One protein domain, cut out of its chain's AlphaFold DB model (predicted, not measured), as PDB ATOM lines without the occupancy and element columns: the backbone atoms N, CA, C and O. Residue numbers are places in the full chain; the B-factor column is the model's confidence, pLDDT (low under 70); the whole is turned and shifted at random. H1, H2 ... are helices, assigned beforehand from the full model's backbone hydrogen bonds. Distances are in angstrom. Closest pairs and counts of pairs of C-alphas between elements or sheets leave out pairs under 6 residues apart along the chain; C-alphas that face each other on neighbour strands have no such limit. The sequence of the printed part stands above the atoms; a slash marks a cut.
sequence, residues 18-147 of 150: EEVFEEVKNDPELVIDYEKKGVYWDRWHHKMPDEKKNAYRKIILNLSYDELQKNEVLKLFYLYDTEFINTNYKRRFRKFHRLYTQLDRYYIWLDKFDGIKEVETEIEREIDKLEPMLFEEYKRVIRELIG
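This is residues 18 to 147 of the 150 residues of an uncharacterized protein of Thaumarchaeota archaeon (UniProt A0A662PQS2). Look first for a long helical hairpin, H6 and H7, and beside it a group of shorter helices with H5 running through the middle: H2 crosses H5, and the last part of H7 crosses H3. H1 lies at the far end of the domain, and a long loop with a small two-stranded pairing joins it to H2. The printed part has 130 residues with seven named helices, H1 to H7 in order, and no named strand; the class is all helix, and the helix packing is mostly crossed. The whole is compact, with a radius of gyration of the C-alphas of 16.2 A, and spans 47 by 42 by 26 A.

Begin with H1, residues 18 to 24, which touches no helix. H2, residues 41 to 47, is apart from H1, but only just, with 8.2 A between the closest C-alphas. The hub is H5, residues 72 to 89, and its residues 76 to 81 touch H2 at a steep tilt of 53 degrees, the same way; the closest C-alphas, of Asp 42 and Tyr 80, are 6.3 A apart. H3, residues 50 to 61, only just touches H5, with 3 pairs of C-alphas within 8 A, the closest being Ile 60 and Leu 74 at 7.4 A. H4, residues 65 to 69, and H5 touch only at the corner, where the C-alphas of Leu 68 and Lys 75 are closest at 5.9 A. H6, residues 94 to 112, touches H5 with residues 96 to 100 alone, closest at the C-alphas of Asn 86 and His 97, 5.5 A apart. H7, residues 117 to 146, forms a helical hairpin with H6 at a shallow tilt of 28 degrees, opposite ways; the C-alphas of Leu 99 and Leu 134 are closest at 5.8 A. H7 touches H3 with residues 139 to 146 alone, closest at Leu 61 and Lys 139, whose C-alphas are 5.8 A apart. Every O i to N i+4 pair is within hydrogen-bond range in H1 to H6, and 24 of 26 in H7.

Find C-alpha 18 at (137.050, 98.650, 118.092), where H1 begins. From C-alpha 72 at (147.402, 99.809, 114.625), H5 runs 25.0 A; H6 measures 26.8 A and H3 16.0 A. H7 runs 42.3 A to C-alpha 146 at (156.427, 113.404, 130.709), with a kink of 27 degrees near residue 132.

The C-alphas of Asn 26 and Glu 118 are the two farthest apart, at 47.2 A. The printed part has no cut. The link from H1 to H2 is long, and in it residues 31 to 32 pair antiparallel with residues 38 to 39; the other links are tight. Look for low confidence at residues 33 to 36, under 70; the mean pLDDT of the printed part is 94.0.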
ATOM      1  N   GLU A  18     138.387  98.823 117.525       93.44
ATOM      2  CA  GLU A  18     137.050  98.650 118.092       93.44
ATOM      3  C   GLU A  18     136.928  99.305 119.467       93.44
ATOM      4  O   GLU A  18     135.929  99.966 119.737       93.44
ATOM      5  N   GLU A  19     137.932  99.164 120.340       95.00
ATOM      6  CA  GLU A  19     137.910  99.815 121.652       95.00
ATOM      7  C   GLU A  19     137.942 101.343 121.527       95.00
ATOM      8  O   GLU A  19     137.231 102.034 122.260       95.00
ATOM      9  N   VAL A  20     138.742 101.876 120.593       94.62
ATOM     10  CA  VAL A  20     138.776 103.319 120.313       94.62
ATOM     11  C   VAL A  20     137.432 103.770 119.749       94.62
ATOM     12  O   VAL A  20     136.877 104.762 120.219       94.62
ATOM     13  N   PHE A  21     136.884 103.039 118.779       93.69
ATOM     14  CA  PHE A  21     135.591 103.348 118.180       93.69
ATOM     15  C   PHE A  21     134.480 103.359 119.232       93.69
ATOM     16  O   PHE A  21     133.731 104.328 119.317       93.69
ATOM     17  N   GLU A  22     134.392 102.332 120.076       93.88
ATOM     18  CA  GLU A  22     133.372 102.235 121.123       93.88
ATOM     19  C   GLU A  22     133.438 103.384 122.131       93.88
ATOM     20  O   GLU A  22     132.401 103.839 122.623       93.88
ATOM     21  N   GLU A  23     134.641 103.880 122.414       93.06
ATOM     22  CA  GLU A  23     134.851 105.041 123.268       93.06
ATOM     23  C   GLU A  23     134.344 106.343 122.629       93.06
ATOM     24  O   GLU A  23     133.758 107.177 123.323       93.06
ATOM     25  N   VAL A  24     134.548 106.520 121.319       92.44
ATOM     26  CA  VAL A  24     134.280 107.792 120.624       92.44
ATOM     27  C   VAL A  24     133.012 107.795 119.774       92.44
ATOM     28  O   VAL A  24     132.662 108.840 119.236       92.44
ATOM     29  N   LYS A  25     132.279 106.679 119.681       91.69
ATOM     30  CA  LYS A  25     131.123 106.485 118.778       91.69
ATOM     31  C   LYS A  25     130.001 107.525 118.883       91.69
ATOM     32  O   LYS A  25     129.176 107.619 117.982       91.69
ATOM     33  N   ASN A  26     129.938 108.266 119.990       91.44
ATOM     34  CA  ASN A  26     128.940 109.311 120.223       91.44
ATOM     35  C   ASN A  26     129.452 110.730 119.894       91.44
ATOM     36  O   ASN A  26     128.682 111.681 120.017       91.44
ATOM     37  N   ASP A  27     130.724 110.892 119.508       91.81
ATOM     38  CA  ASP A  27     131.298 112.159 119.044       91.81
ATOM     39  C   ASP A  27     131.330 112.171 117.500       91.81
ATOM     40  O   ASP A  27     132.200 111.536 116.895       91.81
ATOM     41  N   PRO A  28     130.410 112.896 116.834       89.38
ATOM     42  CA  PRO A  28     130.320 112.916 115.373       89.38
ATOM     43  C   PRO A  28     131.542 113.548 114.697       89.38
ATOM     44  O   PRO A  28     131.737 113.373 113.498       89.38
ATOM     45  N   GLU A  29     132.385 114.281 115.429       91.06
ATOM     46  CA  GLU A  29     133.624 114.815 114.864       91.06
ATOM     47  C   GLU A  29     134.738 113.767 114.825       91.06
ATOM     48  O   GLU A  29     135.680 113.931 114.048       91.06
ATOM     49  N   LEU A  30     134.638 112.713 115.643       90.75
ATOM     50  CA  LEU A  30     135.627 111.638 115.762       90.75
ATOM     51  C   LEU A  30     135.240 110.367 115.006       90.75
ATOM     52  O   LEU A  30     136.087 109.493 114.832       90.75
ATOM     53  N   VAL A  31     133.998 110.270 114.535       90.31
ATOM     54  CA  VAL A  31     133.465 109.092 113.846       90.31
ATOM     55  C   VAL A  31     133.369 109.330 112.344       90.31
ATOM     56  O   VAL A  31     132.796 110.318 111.892       90.31
ATOM     57  N   ILE A  32     133.883 108.379 111.566       83.81
ATOM     58  CA  ILE A  32     133.646 108.274 110.125       83.81
ATOM     59  C   ILE A  32     132.357 107.466 109.934       83.81
ATOM     60  O   ILE A  32     132.329 106.288 110.281       83.81
ATOM     61  N   ASP A  33     131.302 108.086 109.394       67.81
ATOM     62  CA  ASP A  33     129.966 107.475 109.211       67.81
ATOM     63  C   ASP A  33     129.659 107.083 107.744       67.81
ATOM     64  O   ASP A  33     128.514 106.869 107.357       67.81
ATOM     65  N   TYR A  34     130.689 107.007 106.892       66.25
ATOM     66  CA  TYR A  34     130.565 106.491 105.519       66.25
ATOM     67  C   TYR A  34     130.616 104.947 105.492       66.25
ATOM     68  O   TYR A  34     130.572 104.305 106.536       66.25
ATOM     69  N   GLU A  35     130.703 104.338 104.301       59.00
ATOM     70  CA  GLU A  35     130.589 102.887 104.020       59.00
ATOM     71  C   GLU A  35     131.359 101.938 104.966       59.00
ATOM     72  O   GLU A  35     131.013 100.760 105.073       59.00
ATOM     73  N   LYS A  36     132.372 102.433 105.685       65.62
ATOM     74  CA  LYS A  36     132.995 101.757 106.825       65.62
ATOM     75  C   LYS A  36     133.005 102.692 108.034       65.62
ATOM     76  O   LYS A  36     133.628 103.752 107.983       65.62
ATOM     77  N   LYS A  37     132.358 102.267 109.125       76.00
ATOM     78  CA  LYS A  37     132.467 102.931 110.430       76.00
ATOM     79  C   LYS A  37     133.930 102.941 110.864       76.00
ATOM     80  O   LYS A  37     134.568 101.892 110.849       76.00
ATOM     81  N   GLY A  38     134.447 104.105 111.236       87.38
ATOM     82  CA  GLY A  38     135.853 104.264 111.607       87.38
ATOM     83  C   GLY A  38     136.097 105.471 112.502       87.38
ATOM     84  O   GLY A  38     135.161 106.177 112.882       87.38
ATOM     85  N   VAL A  39     137.364 105.702 112.831       90.38
ATOM     86  CA  VAL A  39     137.804 106.806 113.691       90.38
ATOM     87  C   VAL A  39     138.571 107.823 112.850       90.38
ATOM     88  O   VAL A  39     139.471 107.465 112.093       90.38
ATOM     89  N   TYR A  40     138.252 109.109 112.996       92.75
ATOM     90  CA  TYR A  40     139.106 110.188 112.500       92.75
ATOM     91  C   TYR A  40     140.335 110.308 113.407       92.75
ATOM     92  O   TYR A  40     140.334 111.068 114.377       92.75
ATOM     93  N   TRP A  41     141.375 109.529 113.111       93.62
ATOM     94  CA  TRP A  41     142.556 109.376 113.965       93.62
ATOM     95  C   TRP A  41     143.310 110.683 114.252       93.62
ATOM     96  O   TRP A  41     143.763 110.871 115.383       93.62
ATOM     97  N   ASP A  42     143.372 111.614 113.286       92.12
ATOM     98  CA  ASP A  42     143.951 112.944 113.523       92.12
ATOM     99  C   ASP A  42     143.184 113.672 114.634       92.12
ATOM    100  O   ASP A  42     143.770 114.160 115.605       92.12
ATOM    101  N   ARG A  43     141.850 113.679 114.534       94.12
ATOM    102  CA  ARG A  43     140.985 114.460 115.418       94.12
ATOM    103  C   ARG A  43     140.935 113.815 116.784       94.12
ATOM    104  O   ARG A  43     140.926 114.509 117.799       94.12
ATOM    105  N   TRP A  44     140.950 112.486 116.798       95.25
ATOM    106  CA  TRP A  44     141.036 111.679 118.000       95.25
ATOM    107  C   TRP A  44     142.280 112.037 118.810       95.25
ATOM    108  O   TRP A  44     142.159 112.346 119.996       95.25
ATOM    109  N   HIS A  45     143.458 112.091 118.178       96.19
ATOM    110  CA  HIS A  45     144.687 112.512 118.854       96.19
ATOM    111  C   HIS A  45     144.615 113.973 119.321       96.19
ATOM    112  O   HIS A  45     144.929 114.267 120.478       96.19
ATOM    113  N   HIS A  46     144.153 114.893 118.470       93.19
ATOM    114  CA  HIS A  46     144.100 116.319 118.805       93.19
ATOM    115  C   HIS A  46     143.172 116.620 119.987       93.19
ATOM    116  O   HIS A  46     143.560 117.379 120.880       93.19
ATOM    117  N   LYS A  47     141.987 116.000 120.027       93.62
ATOM    118  CA  LYS A  47     141.019 116.144 121.126       93.62
ATOM    119  C   LYS A  47     141.408 115.383 122.393       93.62
ATOM    120  O   LYS A  47     140.833 115.633 123.452       93.62
ATOM    121  N   MET A  48     142.355 114.449 122.307       94.50
ATOM    122  CA  MET A  48     142.773 113.641 123.446       94.50
ATOM    123  C   MET A  48     143.400 114.517 124.550       94.50
ATOM    124  O   MET A  48     144.321 115.290 124.263       94.50
ATOM    125  N   PRO A  49     142.971 114.377 125.821       93.62
ATOM    126  CA  PRO A  49     143.575 115.110 126.929       93.62
ATOM    127  C   PRO A  49     145.018 114.655 127.179       93.62
ATOM    128  O   PRO A  49     145.362 113.486 126.976       93.62
ATOM    129  N   ASP A  50     145.854 115.560 127.691       91.62
ATOM    130  CA  ASP A  50     147.286 115.305 127.915       91.62
ATOM    131  C   ASP A  50     147.554 114.103 128.825       91.62
ATOM    132  O   ASP A  50     148.495 113.347 128.587       91.62
ATOM    133  N   GLU A  51     146.715 113.872 129.836       93.19
ATOM    134  CA  GLU A  51     146.844 112.708 130.720       93.19
ATOM    135  C   GLU A  51     146.736 111.388 129.947       93.19
ATOM    136  O   GLU A  51     147.508 110.456 130.184       93.19
ATOM    137  N   LYS A  52     145.833 111.332 128.962       95.00
ATOM    138  CA  LYS A  52     145.642 110.157 128.115       95.00
ATOM    139  C   LYS A  52     146.737 110.031 127.056       95.00
ATOM    140  O   LYS A  52     147.239 108.926 126.857       95.00
ATOM    141  N   LYS A  53     147.202 111.145 126.474       95.62
ATOM    142  CA  LYS A  53     148.405 111.150 125.616       95.62
ATOM    143  C   LYS A  53     149.614 110.600 126.370       95.62
ATOM    144  O   LYS A  53     150.360 109.775 125.851       95.62
ATOM    145  N   ASN A  54     149.785 111.001 127.627       95.69
ATOM    146  CA  ASN A  54     150.870 110.518 128.474       95.69
ATOM    147  C   ASN A  54     150.730 109.031 128.823       95.69
ATOM    148  O   ASN A  54     151.746 108.348 128.932       95.69
ATOM    149  N   ALA A  55     149.508 108.506 128.954       95.81
ATOM    150  CA  ALA A  55     149.285 107.075 129.139       95.81
ATOM    151  C   ALA A  55     149.722 106.261 127.902       95.81
ATOM    152  O   ALA A  55     150.496 105.316 128.047       95.81
ATOM    153  N   TYR A  56     149.348 106.682 126.688       97.31
ATOM    154  CA  TYR A  56     149.850 106.081 125.441       97.31
ATOM    155  C   TYR A  56     151.377 106.168 125.315       97.31
ATOM    156  O   TYR A  56     152.037 105.168 125.028       97.31
ATOM    157  N   ARG A  57     151.963 107.342 125.585       97.25
ATOM    158  CA  ARG A  57     153.422 107.547 125.567       97.25
ATOM    159  C   ARG A  57     154.147 106.570 126.491       97.25
ATOM    160  O   ARG A  57     155.149 105.988 126.087       97.25
ATOM    161  N   LYS A  58     153.630 106.347 127.703       96.12
ATOM    162  CA  LYS A  58     154.198 105.383 128.661       96.12
ATOM    163  C   LYS A  58     154.146 103.943 128.164       96.12
ATOM    164  O   LYS A  58     155.094 103.201 128.397       96.12
ATOM    165  N   ILE A  59     153.082 103.550 127.466       96.56
ATOM    166  CA  ILE A  59     153.020 102.234 126.817       96.56
ATOM    167  C   ILE A  59     154.129 102.141 125.764       96.56
ATOM    168  O   ILE A  59     154.960 101.238 125.828       96.56
ATOM    169  N   ILE A  60     154.214 103.128 124.866       97.62
ATOM    170  CA  ILE A  60     155.185 103.134 123.760       97.62
ATOM    171  C   ILE A  60     156.642 103.157 124.249       97.62
ATOM    172  O   ILE A  60     157.512 102.553 123.623       97.62
ATOM    173  N   LEU A  61     156.936 103.793 125.387       97.25
ATOM    174  CA  LEU A  61     158.285 103.799 125.965       97.25
ATOM    175  C   LEU A  61     158.859 102.404 126.228       97.25
ATOM    176  O   LEU A  61     160.083 102.242 126.195       97.25
ATOM    177  N   ASN A  62     157.990 101.421 126.457       96.31
ATOM    178  CA  ASN A  62     158.368 100.044 126.749       96.31
ATOM    179  C   ASN A  62     158.389  99.140 125.508       96.31
ATOM    180  O   ASN A  62     158.698  97.963 125.641       96.31
ATOM    181  N   LEU A  63     158.094  99.676 124.319       97.19
ATOM    182  CA  LEU A  63     158.059  98.919 123.069       97.19
ATOM    183  C   LEU A  63     159.328  99.126 122.237       97.19
ATOM    184  O   LEU A  63     159.957 100.193 122.266       97.19
ATOM    185  N   SER A  64     159.683  98.105 121.466       97.88
ATOM    186  CA  SER A  64     160.520  98.218 120.271       97.88
ATOM    187  C   SER A  64     159.721  98.777 119.086       97.88
ATOM    188  O   SER A  64     158.489  98.816 119.112       97.88
ATOM    189  N   TYR A  65     160.426  99.204 118.034       97.56
ATOM    190  CA  TYR A  65     159.773  99.680 116.814       97.56
ATOM    191  C   TYR A  65     158.909  98.584 116.170       97.56
ATOM    192  O   TYR A  65     157.748  98.819 115.854       97.56
ATOM    193  N   ASP A  66     159.418  97.354 116.083       97.62
ATOM    194  CA  ASP A  66     158.682  96.221 115.508       97.62
ATOM    195  C   ASP A  66     157.430  95.847 116.316       97.62
ATOM    196  O   ASP A  66     156.435  95.385 115.758       97.62
ATOM    197  N   GLU A  67     157.456  96.014 117.642       97.94
ATOM    198  CA  GLU A  67     156.275  95.808 118.488       97.94
ATOM    199  C   GLU A  67     155.232  96.906 118.285       97.94
ATOM    200  O   GLU A  67     154.041  96.596 118.233       97.94
ATOM    201  N   LEU A  68     155.662  98.162 118.119       97.75
ATOM    202  CA  LEU A  68     154.770  99.267 117.764       97.75
ATOM    203  C   LEU A  68     154.037  98.976 116.445       97.75
ATOM    204  O   LEU A  68     152.820  99.138 116.383       97.75
ATOM    205  N   GLN A  69     154.754  98.506 115.418       96.56
ATOM    206  CA  GLN A  69     154.179  98.233 114.092       96.56
ATOM    207  C   GLN A  69     153.089  97.149 114.098       96.56
ATOM    208  O   GLN A  69     152.255  97.108 113.198       96.56
ATOM    209  N   LYS A  70     153.055  96.281 115.117       97.25
ATOM    210  CA  LYS A  70     152.044  95.219 115.253       97.25
ATOM    211  C   LYS A  70     150.717  95.701 115.844       97.25
ATOM    212  O   LYS A  70     149.771  94.918 115.887       97.25
ATOM    213  N   ASN A  71     150.637  96.942 116.329       97.62
ATOM    214  CA  ASN A  71     149.422  97.498 116.916       97.62
ATOM    215  C   ASN A  71     149.001  98.780 116.187       97.62
ATOM    216  O   ASN A  71     149.648  99.820 116.310       97.62
ATOM    217  N   GLU A  72     147.878  98.712 115.472       96.00
ATOM    218  CA  GLU A  72     147.402  99.809 114.625       96.00
ATOM    219  C   GLU A  72     147.111 101.089 115.419       96.00
ATOM    220  O   GLU A  72     147.530 102.174 115.022       96.00
ATOM    221  N   VAL A  73     146.477 100.973 116.592       97.44
ATOM    222  CA  VAL A  73     146.149 102.129 117.442       97.44
ATOM    223  C   VAL A  73     147.412 102.833 117.925       97.44
ATOM    224  O   VAL A  73     147.497 104.059 117.882       97.44
ATOM    225  N   LEU A  74     148.408 102.073 118.382       98.06
ATOM    226  CA  LEU A  74     149.670 102.640 118.848       98.06
ATOM    227  C   LEU A  74     150.469 103.245 117.694       98.06
ATOM    228  O   LEU A  74     151.048 104.315 117.876       98.06
ATOM    229  N   LYS A  75     150.465 102.612 116.514       97.50
ATOM    230  CA  LYS A  75     151.090 103.148 115.299       97.50
ATOM    231  C   LYS A  75     150.472 104.493 114.908       97.50
ATOM    232  O   LYS A  75     151.199 105.459 114.689       97.50
ATOM    233  N   LEU A  76     149.142 104.580 114.890       97.25
ATOM    234  CA  LEU A  76     148.416 105.811 114.574       97.25
ATOM    235  C   LEU A  76     148.630 106.880 115.647       97.25
ATOM    236  O   LEU A  76     148.911 108.029 115.314       97.25
ATOM    237  N   PHE A  77     148.593 106.509 116.929       98.25
ATOM    238  CA  PHE A  77     148.955 107.425 118.008       98.25
ATOM    239  C   PHE A  77     150.376 107.971 117.821       98.25
ATOM    240  O   PHE A  77     150.570 109.181 117.881       98.25
ATOM    241  N   TYR A  78     151.362 107.103 117.575       98.31
ATOM    242  CA  TYR A  78     152.755 107.492 117.348       98.31
ATOM    243  C   TYR A  78     152.892 108.461 116.172       98.31
ATOM    244  O   TYR A  78     153.597 109.462 116.304       98.31
ATOM    245  N   LEU A  79     152.207 108.200 115.058       97.19
ATOM    246  CA  LEU A  79     152.230 109.053 113.872       97.19
ATOM    247  C   LEU A  79     151.774 110.484 114.200       97.19
ATOM    248  O   LEU A  79     152.535 111.437 114.007       97.19
ATOM    249  N   TYR A  80     150.571 110.631 114.762       97.75
ATOM    250  CA  TYR A  80     150.013 111.950 115.073       97.75
ATOM    251  C   TYR A  80     150.722 112.631 116.250       97.75
ATOM    252  O   TYR A  80     150.899 113.851 116.243       97.75
ATOM    253  N   ASP A  81     151.208 111.873 117.238       98.12
ATOM    254  CA  ASP A  81     151.998 112.446 118.332       98.12
ATOM    255  C   ASP A  81     153.354 112.954 117.838       98.12
ATOM    256  O   ASP A  81     153.818 114.008 118.274       98.12
ATOM    257  N   THR A  82     153.965 112.257 116.881       97.88
ATOM    258  CA  THR A  82     155.220 112.672 116.252       97.88
ATOM    259  C   THR A  82     155.047 113.989 115.497       97.88
ATOM    260  O   THR A  82     155.835 114.920 115.700       97.88
ATOM    261  N   GLU A  83     153.994 114.111 114.687       96.62
ATOM    262  CA  GLU A  83     153.657 115.352 113.983       96.62
ATOM    263  C   GLU A  83     153.360 116.499 114.962       96.62
ATOM    264  O   GLU A  83     153.917 117.598 114.837       96.62
ATOM    265  N   PHE A  84     152.547 116.236 115.989       96.50
ATOM    266  CA  PHE A  84     152.235 117.206 117.037       96.50
ATOM    267  C   PHE A  84     153.508 117.706 117.730       96.50
ATOM    268  O   PHE A  84     153.701 118.918 117.892       96.50
ATOM    269  N   ILE A  85     154.405 116.793 118.116       97.06
ATOM    270  CA  ILE A  85     155.665 117.140 118.775       97.06
ATOM    271  C   ILE A  85     156.542 117.974 117.846       97.06
ATOM    272  O   ILE A  85     157.109 118.988 118.271       97.06
ATOM    273  N   ASN A  86     156.654 117.568 116.581       96.94
ATOM    274  CA  ASN A  86     157.449 118.267 115.584       96.94
ATOM    275  C   ASN A  86     156.952 119.710 115.409       96.94
ATOM    276  O   ASN A  86     157.739 120.656 115.468       96.94
ATOM    277  N   THR A  87     155.641 119.891 115.290       95.62
ATOM    278  CA  THR A  87     155.015 121.201 115.098       95.62
ATOM    279  C   THR A  87     155.207 122.116 116.307       95.62
ATOM    280  O   THR A  87     155.616 123.273 116.156       95.62
ATOM    281  N   ASN A  88     154.987 121.598 117.517       96.12
ATOM    282  CA  ASN A  88     154.919 122.414 118.731       96.12
ATOM    283  C   ASN A  88     156.269 122.584 119.447       96.12
ATOM    284  O   ASN A  88     156.512 123.613 120.081       96.12
ATOM    285  N   TYR A  89     157.188 121.622 119.322       95.62
ATOM    286  CA  TYR A  89     158.434 121.590 120.098       95.62
ATOM    287  C   TYR A  89     159.712 121.570 119.248       95.62
ATOM    288  O   TYR A  89     160.800 121.387 119.804       95.62
ATOM    289  N   LYS A  90     159.652 121.841 117.932       94.19
ATOM    290  CA  LYS A  90     160.833 121.838 117.032       94.19
ATOM    291  C   LYS A  90     162.072 122.554 117.571       94.19
ATOM    292  O   LYS A  90     163.196 122.095 117.386       94.19
ATOM    293  N   ARG A  91     161.890 123.699 118.245       95.75
ATOM    294  CA  ARG A  91     163.010 124.493 118.784       95.75
ATOM    295  C   ARG A  91     163.726 123.770 119.923       95.75
ATOM    296  O   ARG A  91     164.947 123.892 120.019       95.75
ATOM    297  N   ARG A  92     162.967 123.040 120.746       97.12
ATOM    298  CA  ARG A  92     163.457 122.243 121.876       97.12
ATOM    299  C   ARG A  92     164.065 120.929 121.387       97.12
ATOM    300  O   ARG A  92     165.154 120.569 121.815       97.12
ATOM    301  N   PHE A  93     163.427 120.264 120.425       97.62
ATOM    302  CA  PHE A  93     163.834 118.944 119.937       97.62
ATOM    303  C   PHE A  93     164.351 118.988 118.497       97.62
ATOM    304  O   PHE A  93     163.779 118.409 117.577       97.62
ATOM    305  N   ARG A  94     165.482 119.671 118.288       97.44
ATOM    306  CA  ARG A  94     166.047 119.876 116.939       97.44
ATOM    307  C   ARG A  94     166.463 118.579 116.241       97.44
ATOM    308  O   ARG A  94     166.363 118.493 115.022       97.44
ATOM    309  N   LYS A  95     166.972 117.585 116.980       97.81
ATOM    310  CA  LYS A  95     167.345 116.280 116.403       97.81
ATOM    311  C   LYS A  95     166.106 115.546 115.889       97.81
ATOM    312  O   LYS A  95     166.093 115.176 114.723       97.81
ATOM    313  N   PHE A  96     165.073 115.445 116.722       98.31
ATOM    314  CA  PHE A  96     163.766 114.906 116.351       98.31
ATOM    315  C   PHE A  96     163.180 115.595 115.112       98.31
ATOM    316  O   PHE A  96     162.883 114.931 114.128       98.31
ATOM    317  N   HIS A  97     163.134 116.933 115.109       98.06
ATOM    318  CA  HIS A  97     162.640 117.707 113.967       98.06
ATOM    319  C   HIS A  97     163.384 117.390 112.659       98.06
ATOM    320  O   HIS A  97     162.758 117.248 111.609       98.06
ATOM    321  N   ARG A  98     164.719 117.264 112.711       98.19
ATOM    322  CA  ARG A  98     165.527 116.916 111.532       98.19
ATOM    323  C   ARG A  98     165.199 115.524 111.003       98.19
ATOM    324  O   ARG A  98     165.009 115.397 109.802       98.19
ATOM    325  N   LEU A  99     165.120 114.525 111.884       98.06
ATOM    326  CA  LEU A  99     164.783 113.151 111.500       98.06
ATOM    327  C   LEU A  99     163.381 113.079 110.889       98.06
ATOM    328  O   LEU A  99     163.228 112.544 109.799       98.06
ATOM    329  N   TYR A 100     162.391 113.703 111.533       97.69
ATOM    330  CA  TYR A 100     161.022 113.757 111.023       97.69
ATOM    331  C   TYR A 100     160.951 114.423 109.643       97.69
ATOM    332  O   TYR A 100     160.398 113.858 108.711       97.69
ATOM    333  N   THR A 101     161.580 115.592 109.482       97.06
ATOM    334  CA  THR A 101     161.590 116.313 108.196       97.06
ATOM    335  C   THR A 101     162.304 115.519 107.100       97.06
ATOM    336  O   THR A 101     161.974 115.650 105.927       97.06
ATOM    337  N   GLN A 102     163.321 114.732 107.454       97.81
ATOM    338  CA  GLN A 102     164.010 113.877 106.495       97.81
ATOM    339  C   GLN A 102     163.121 112.708 106.057       97.81
ATOM    340  O   GLN A 102     163.026 112.456 104.861       97.81
ATOM    341  N   LEU A 103     162.443 112.052 107.000       97.44
ATOM    342  CA  LEU A 103     161.498 110.974 106.709       97.44
ATOM    343  C   LEU A 103     160.331 111.465 105.832       97.44
ATOM    344  O   LEU A 103     160.052 110.867 104.798       97.44
ATOM    345  N   ASP A 104     159.731 112.605 106.180       95.75
ATOM    346  CA  ASP A 104     158.657 113.251 105.407       95.75
ATOM    347  C   ASP A 104     159.075 113.525 103.951       95.75
ATOM    348  O   ASP A 104     158.349 113.234 103.003       95.75
ATOM    349  N   ARG A 105     160.313 113.993 103.740       96.25
ATOM    350  CA  ARG A 105     160.858 114.184 102.388       96.25
ATOM    351  C   ARG A 105     160.968 112.886 101.603       96.25
ATOM    352  O   ARG A 105     160.707 112.921 100.404       96.25
ATOM    353  N   TYR A 106     161.367 111.786 102.236       96.31
ATOM    354  CA  TYR A 106     161.452 110.502 101.547       96.31
ATOM    355  C   TYR A 106     160.076 109.995 101.129       96.31
ATOM    356  O   TYR A 106     159.938 109.587  99.983       96.31
ATOM    357  N   TYR A 107     159.045 110.121 101.968       93.12
ATOM    358  CA  TYR A 107     157.681 109.785 101.545       93.12
ATOM    359  C   TYR A 107     157.185 110.677 100.399       93.12
ATOM    360  O   TYR A 107     156.625 110.170  99.430       93.12
ATOM    361  N   ILE A 108     157.458 111.988 100.444       94.25
ATOM    362  CA  ILE A 108     157.146 112.904  99.331       94.25
ATOM    363  C   ILE A 108     157.893 112.501  98.050       94.25
ATOM    364  O   ILE A 108     157.387 112.692  96.947       94.25
ATOM    365  N   TRP A 109     159.127 112.009  98.161       93.81
ATOM    366  CA  TRP A 109     159.881 111.535  97.002       93.81
ATOM    367  C   TRP A 109     159.355 110.207  96.474       93.81
ATOM    368  O   TRP A 109     159.267 110.071  95.258       93.81
ATOM    369  N   LEU A 110     158.969 109.281  97.351       92.25
ATOM    370  CA  LEU A 110     158.377 108.005  96.961       92.25
ATOM    371  C   LEU A 110     157.124 108.232  96.103       92.25
ATOM    372  O   LEU A 110     157.031 107.688  95.012       92.25
ATOM    373  N   ASP A 111     156.245 109.141  96.533       90.94
ATOM    374  CA  ASP A 111     155.053 109.553  95.774       90.94
ATOM    375  C   ASP A 111     155.401 110.185  94.410       90.94
ATOM    376  O   ASP A 111     154.771 109.913  93.392       90.94
ATOM    377  N   LYS A 112     156.457 111.006  94.348       91.06
ATOM    378  CA  LYS A 112     156.869 111.684  93.104       91.06
ATOM    379  C   LYS A 112     157.513 110.776  92.063       91.06
ATOM    380  O   LYS A 112     157.505 111.136  90.885       91.06
ATOM    381  N   PHE A 113     158.149 109.691  92.490       86.81
ATOM    382  CA  PHE A 113     158.896 108.779  91.620       86.81
ATOM    383  C   PHE A 113     158.186 107.436  91.409       86.81
ATOM    384  O   PHE A 113     158.818 106.501  90.914       86.81
ATOM    385  N   ASP A 114     156.890 107.368  91.726       84.12
ATOM    386  CA  ASP A 114     156.043 106.197  91.505       84.12
ATOM    387  C   ASP A 114     156.171 105.667  90.058       84.12
ATOM    388  O   ASP A 114     156.060 106.404  89.070       84.12
ATOM    389  N   GLY A 115     156.477 104.377  89.934       83.69
ATOM    390  CA  GLY A 115     156.777 103.655  88.701       83.69
ATOM    391  C   GLY A 115     158.268 103.513  88.354       83.69
ATOM    392  O   GLY A 115     158.593 102.761  87.426       83.69
ATOM    393  N   ILE A 116     159.191 104.173  89.069       92.94
ATOM    394  CA  ILE A 116     160.647 104.072  88.842       92.94
ATOM    395  C   ILE A 116     161.291 103.177  89.912       92.94
ATOM    396  O   ILE A 116     161.933 103.645  90.851       92.94
ATOM    397  N   LYS A 117     161.173 101.860  89.713       89.50
ATOM    398  CA  LYS A 117     161.538 100.813  90.690       89.50
ATOM    399  C   LYS A 117     162.892 100.970  91.384       89.50
ATOM    400  O   LYS A 117     162.999 100.723  92.578       89.50
ATOM    401  N   GLU A 118     163.942 101.326  90.646       91.62
ATOM    402  CA  GLU A 118     165.288 101.467  91.223       91.62
ATOM    403  C   GLU A 118     165.354 102.618  92.236       91.62
ATOM    404  O   GLU A 118     165.959 102.467  93.296       91.62
ATOM    405  N   VAL A 119     164.684 103.731  91.928       90.69
ATOM    406  CA  VAL A 119     164.603 104.916  92.790       90.69
ATOM    407  C   VAL A 119     163.688 104.644  93.983       90.69
ATOM    408  O   VAL A 119     164.051 104.976  95.107       90.69
ATOM    409  N   GLU A 120     162.548 103.986  93.765       92.12
ATOM    410  CA  GLU A 120     161.644 103.554  94.842       92.12
ATOM    411  C   GLU A 120     162.372 102.673  95.856       92.12
ATOM    412  O   GLU A 120     162.398 102.995  97.038       92.12
ATOM    413  N   THR A 121     163.060 101.626  95.386       94.44
ATOM    414  CA  THR A 121     163.815 100.713  96.258       94.44
ATOM    415  C   THR A 121     164.915 101.441  97.039       94.44
ATOM    416  O   THR A 121     165.227 101.069  98.171       94.44
ATOM    417  N   GLU A 122     165.552 102.460  96.455       94.81
ATOM    418  CA  GLU A 122     166.538 103.279  97.168       94.81
ATOM    419  C   GLU A 122     165.882 104.131  98.263       94.81
ATOM    420  O   GLU A 122     166.375 104.155  99.392       94.81
ATOM    421  N   ILE A 123     164.757 104.781  97.957       95.25
ATOM    422  CA  ILE A 123     164.006 105.604  98.911       95.25
ATOM    423  C   ILE A 123     163.459 104.748 100.060       95.25
ATOM    424  O   ILE A 123     163.638 105.112 101.222       95.25
ATOM    425  N   GLU A 124     162.855 103.599  99.755       95.69
ATOM    426  CA  GLU A 124     162.343 102.640 100.743       95.69
ATOM    427  C   GLU A 124     163.445 102.198 101.714       95.69
ATOM    428  O   GLU A 124     163.253 102.234 102.924       95.69
ATOM    429  N   ARG A 125     164.656 101.904 101.219       96.44
ATOM    430  CA  ARG A 125     165.799 101.560 102.086       96.44
ATOM    431  C   ARG A 125     166.214 102.686 103.026       96.44
ATOM    432  O   ARG A 125     166.752 102.411 104.099       96.44
ATOM    433  N   GLU A 126     166.064 103.943 102.621       97.38
ATOM    434  CA  GLU A 126     166.357 105.083 103.496       97.38
ATOM    435  C   GLU A 126     165.244 105.298 104.531       97.38
ATOM    436  O   GLU A 126     165.546 105.609 105.687       97.38
ATOM    437  N   ILE A 127     163.984 105.053 104.157       96.94
ATOM    438  CA  ILE A 127     162.838 105.023 105.080       96.94
ATOM    439  C   ILE A 127     163.046 103.933 106.141       96.94
ATOM    440  O   ILE A 127     163.046 104.254 107.332       96.94
ATOM    441  N   ASP A 128     163.357 102.700 105.726       96.50
ATOM    442  CA  ASP A 128     163.588 101.542 106.607       96.50
ATOM    443  C   ASP A 128     164.677 101.800 107.662       96.50
ATOM    444  O   ASP A 128     164.629 101.287 108.781       96.50
ATOM    445  N   LYS A 129     165.687 102.613 107.326       96.31
ATOM    446  CA  LYS A 129     166.741 103.017 108.270       96.31
ATOM    447  C   LYS A 129     166.276 104.119 109.216       96.31
ATOM    448  O   LYS A 129     166.641 104.117 110.394       96.31
ATOM    449  N   LEU A 130     165.544 105.104 108.701       97.56
ATOM    450  CA  LEU A 130     165.184 106.304 109.451       97.56
ATOM    451  C   LEU A 130     164.035 106.094 110.418       97.56
ATOM    452  O   LEU A 130     164.040 106.709 111.485       97.56
ATOM    453  N   GLU A 131     163.074 105.250 110.070       97.06
ATOM    454  CA  GLU A 131     161.908 104.974 110.896       97.06
ATOM    455  C   GLU A 131     162.290 104.505 112.321       97.06
ATOM    456  O   GLU A 131     161.895 105.176 113.286       97.06
ATOM    457  N   PRO A 132     163.149 103.475 112.510       97.38
ATOM    458  CA  PRO A 132     163.613 103.084 113.843       97.38
ATOM    459  C   PRO A 132     164.416 104.183 114.553       97.38
ATOM    460  O   PRO A 132     164.314 104.356 115.771       97.38
ATOM    461  N   MET A 133     165.216 104.963 113.814       98.25
ATOM    462  CA  MET A 133     165.999 106.063 114.390       98.25
ATOM    463  C   MET A 133     165.107 107.192 114.915       98.25
ATOM    464  O   MET A 133     165.380 107.759 115.979       98.25
ATOM    465  N   LEU A 134     164.054 107.535 114.167       98.50
ATOM    466  CA  LEU A 134     163.054 108.509 114.580       98.50
ATOM    467  C   LEU A 134     162.285 107.995 115.794       98.50
ATOM    468  O   LEU A 134     162.081 108.766 116.730       98.50
ATOM    469  N   PHE A 135     161.938 106.708 115.822       98.62
ATOM    470  CA  PHE A 135     161.247 106.094 116.949       98.62
ATOM    471  C   PHE A 135     162.064 106.146 118.251       98.62
ATOM    472  O   PHE A 135     161.554 106.541 119.302       98.62
ATOM    473  N   GLU A 136     163.361 105.844 118.206       98.44
ATOM    474  CA  GLU A 136     164.217 105.957 119.395       98.44
ATOM    475  C   GLU A 136     164.404 107.415 119.847       98.44
ATOM    476  O   GLU A 136     164.404 107.723 121.045       98.44
ATOM    477  N   GLU A 137     164.495 108.354 118.902       98.44
ATOM    478  CA  GLU A 137     164.517 109.778 119.236       98.44
ATOM    479  C   GLU A 137     163.170 110.258 119.805       98.44
ATOM    480  O   GLU A 137     163.162 111.053 120.747       98.44
ATOM    481  N   TYR A 138     162.046 109.747 119.299       98.56
ATOM    482  CA  TYR A 138     160.710 109.970 119.851       98.56
ATOM    483  C   TYR A 138     160.645 109.506 121.308       98.56
ATOM    484  O   TYR A 138     160.263 110.292 122.177       98.56
ATOM    485  N   LYS A 139     161.124 108.292 121.621       98.25
ATOM    486  CA  LYS A 139     161.196 107.775 123.001       98.25
ATOM    487  C   LYS A 139     162.012 108.690 123.914       98.25
ATOM    488  O   LYS A 139     161.593 108.986 125.033       98.25
ATOM    489  N   ARG A 140     163.157 109.199 123.442       97.75
ATOM    490  CA  ARG A 140     163.947 110.197 124.188       97.75
ATOM    491  C   ARG A 140     163.136 111.470 124.458       97.75
ATOM    492  O   ARG A 140     163.155 111.973 125.580       97.75
ATOM    493  N   VAL A 141     162.444 111.991 123.445       97.94
ATOM    494  CA  VAL A 141     161.633 113.211 123.554       97.94
ATOM    495  C   VAL A 141     160.480 113.036 124.540       97.94
ATOM    496  O   VAL A 141     160.297 113.891 125.407       97.94
ATOM    497  N   ILE A 142     159.721 111.943 124.453       97.19
ATOM    498  CA  ILE A 142     158.556 111.759 125.323       97.19
ATOM    499  C   ILE A 142     158.954 111.530 126.783       97.19
ATOM    500  O   ILE A 142     158.259 112.062 127.641       97.19
ATOM    501  N   ARG A 143     160.092 110.870 127.085       96.50
ATOM    502  CA  ARG A 143     160.646 110.814 128.460       96.50
ATOM    503  C   ARG A 143     160.822 112.218 129.038       96.50
ATOM    504  O   ARG A 143     160.402 112.499 130.158       96.50
ATOM    505  N   GLU A 144     161.372 113.126 128.234       95.38
ATOM    506  CA  GLU A 144     161.590 114.516 128.630       95.38
ATOM    507  C   GLU A 144     160.278 115.305 128.792       95.38
ATOM    508  O   GLU A 144     160.171 116.139 129.692       95.38
ATOM    509  N   LEU A 145     159.277 115.053 127.941       93.50
ATOM    510  CA  LEU A 145     157.964 115.705 128.018       93.50
ATOM    511  C   LEU A 145     157.149 115.252 129.235       93.50
ATOM    512  O   LEU A 145     156.510 116.086 129.872       93.50
ATOM    513  N   ILE A 146     157.182 113.959 129.573       92.62
ATOM    514  CA  ILE A 146     156.427 113.404 130.709       92.62
ATOM    515  C   ILE A 146     157.184 113.503 132.042       92.62
ATOM    516  O   ILE A 146     156.631 113.162 133.086       92.62
ATOM    517  N   GLY A 147     158.434 113.976 132.024       84.75
ATOM    518  CA  GLY A 147     159.258 114.154 133.220       84.75
ATOM    519  C   GLY A 147     159.854 112.859 133.785       84.75
ATOM    520  O   GLY A 147     160.282 112.846 134.939       84.75
TER     521      GLY A 147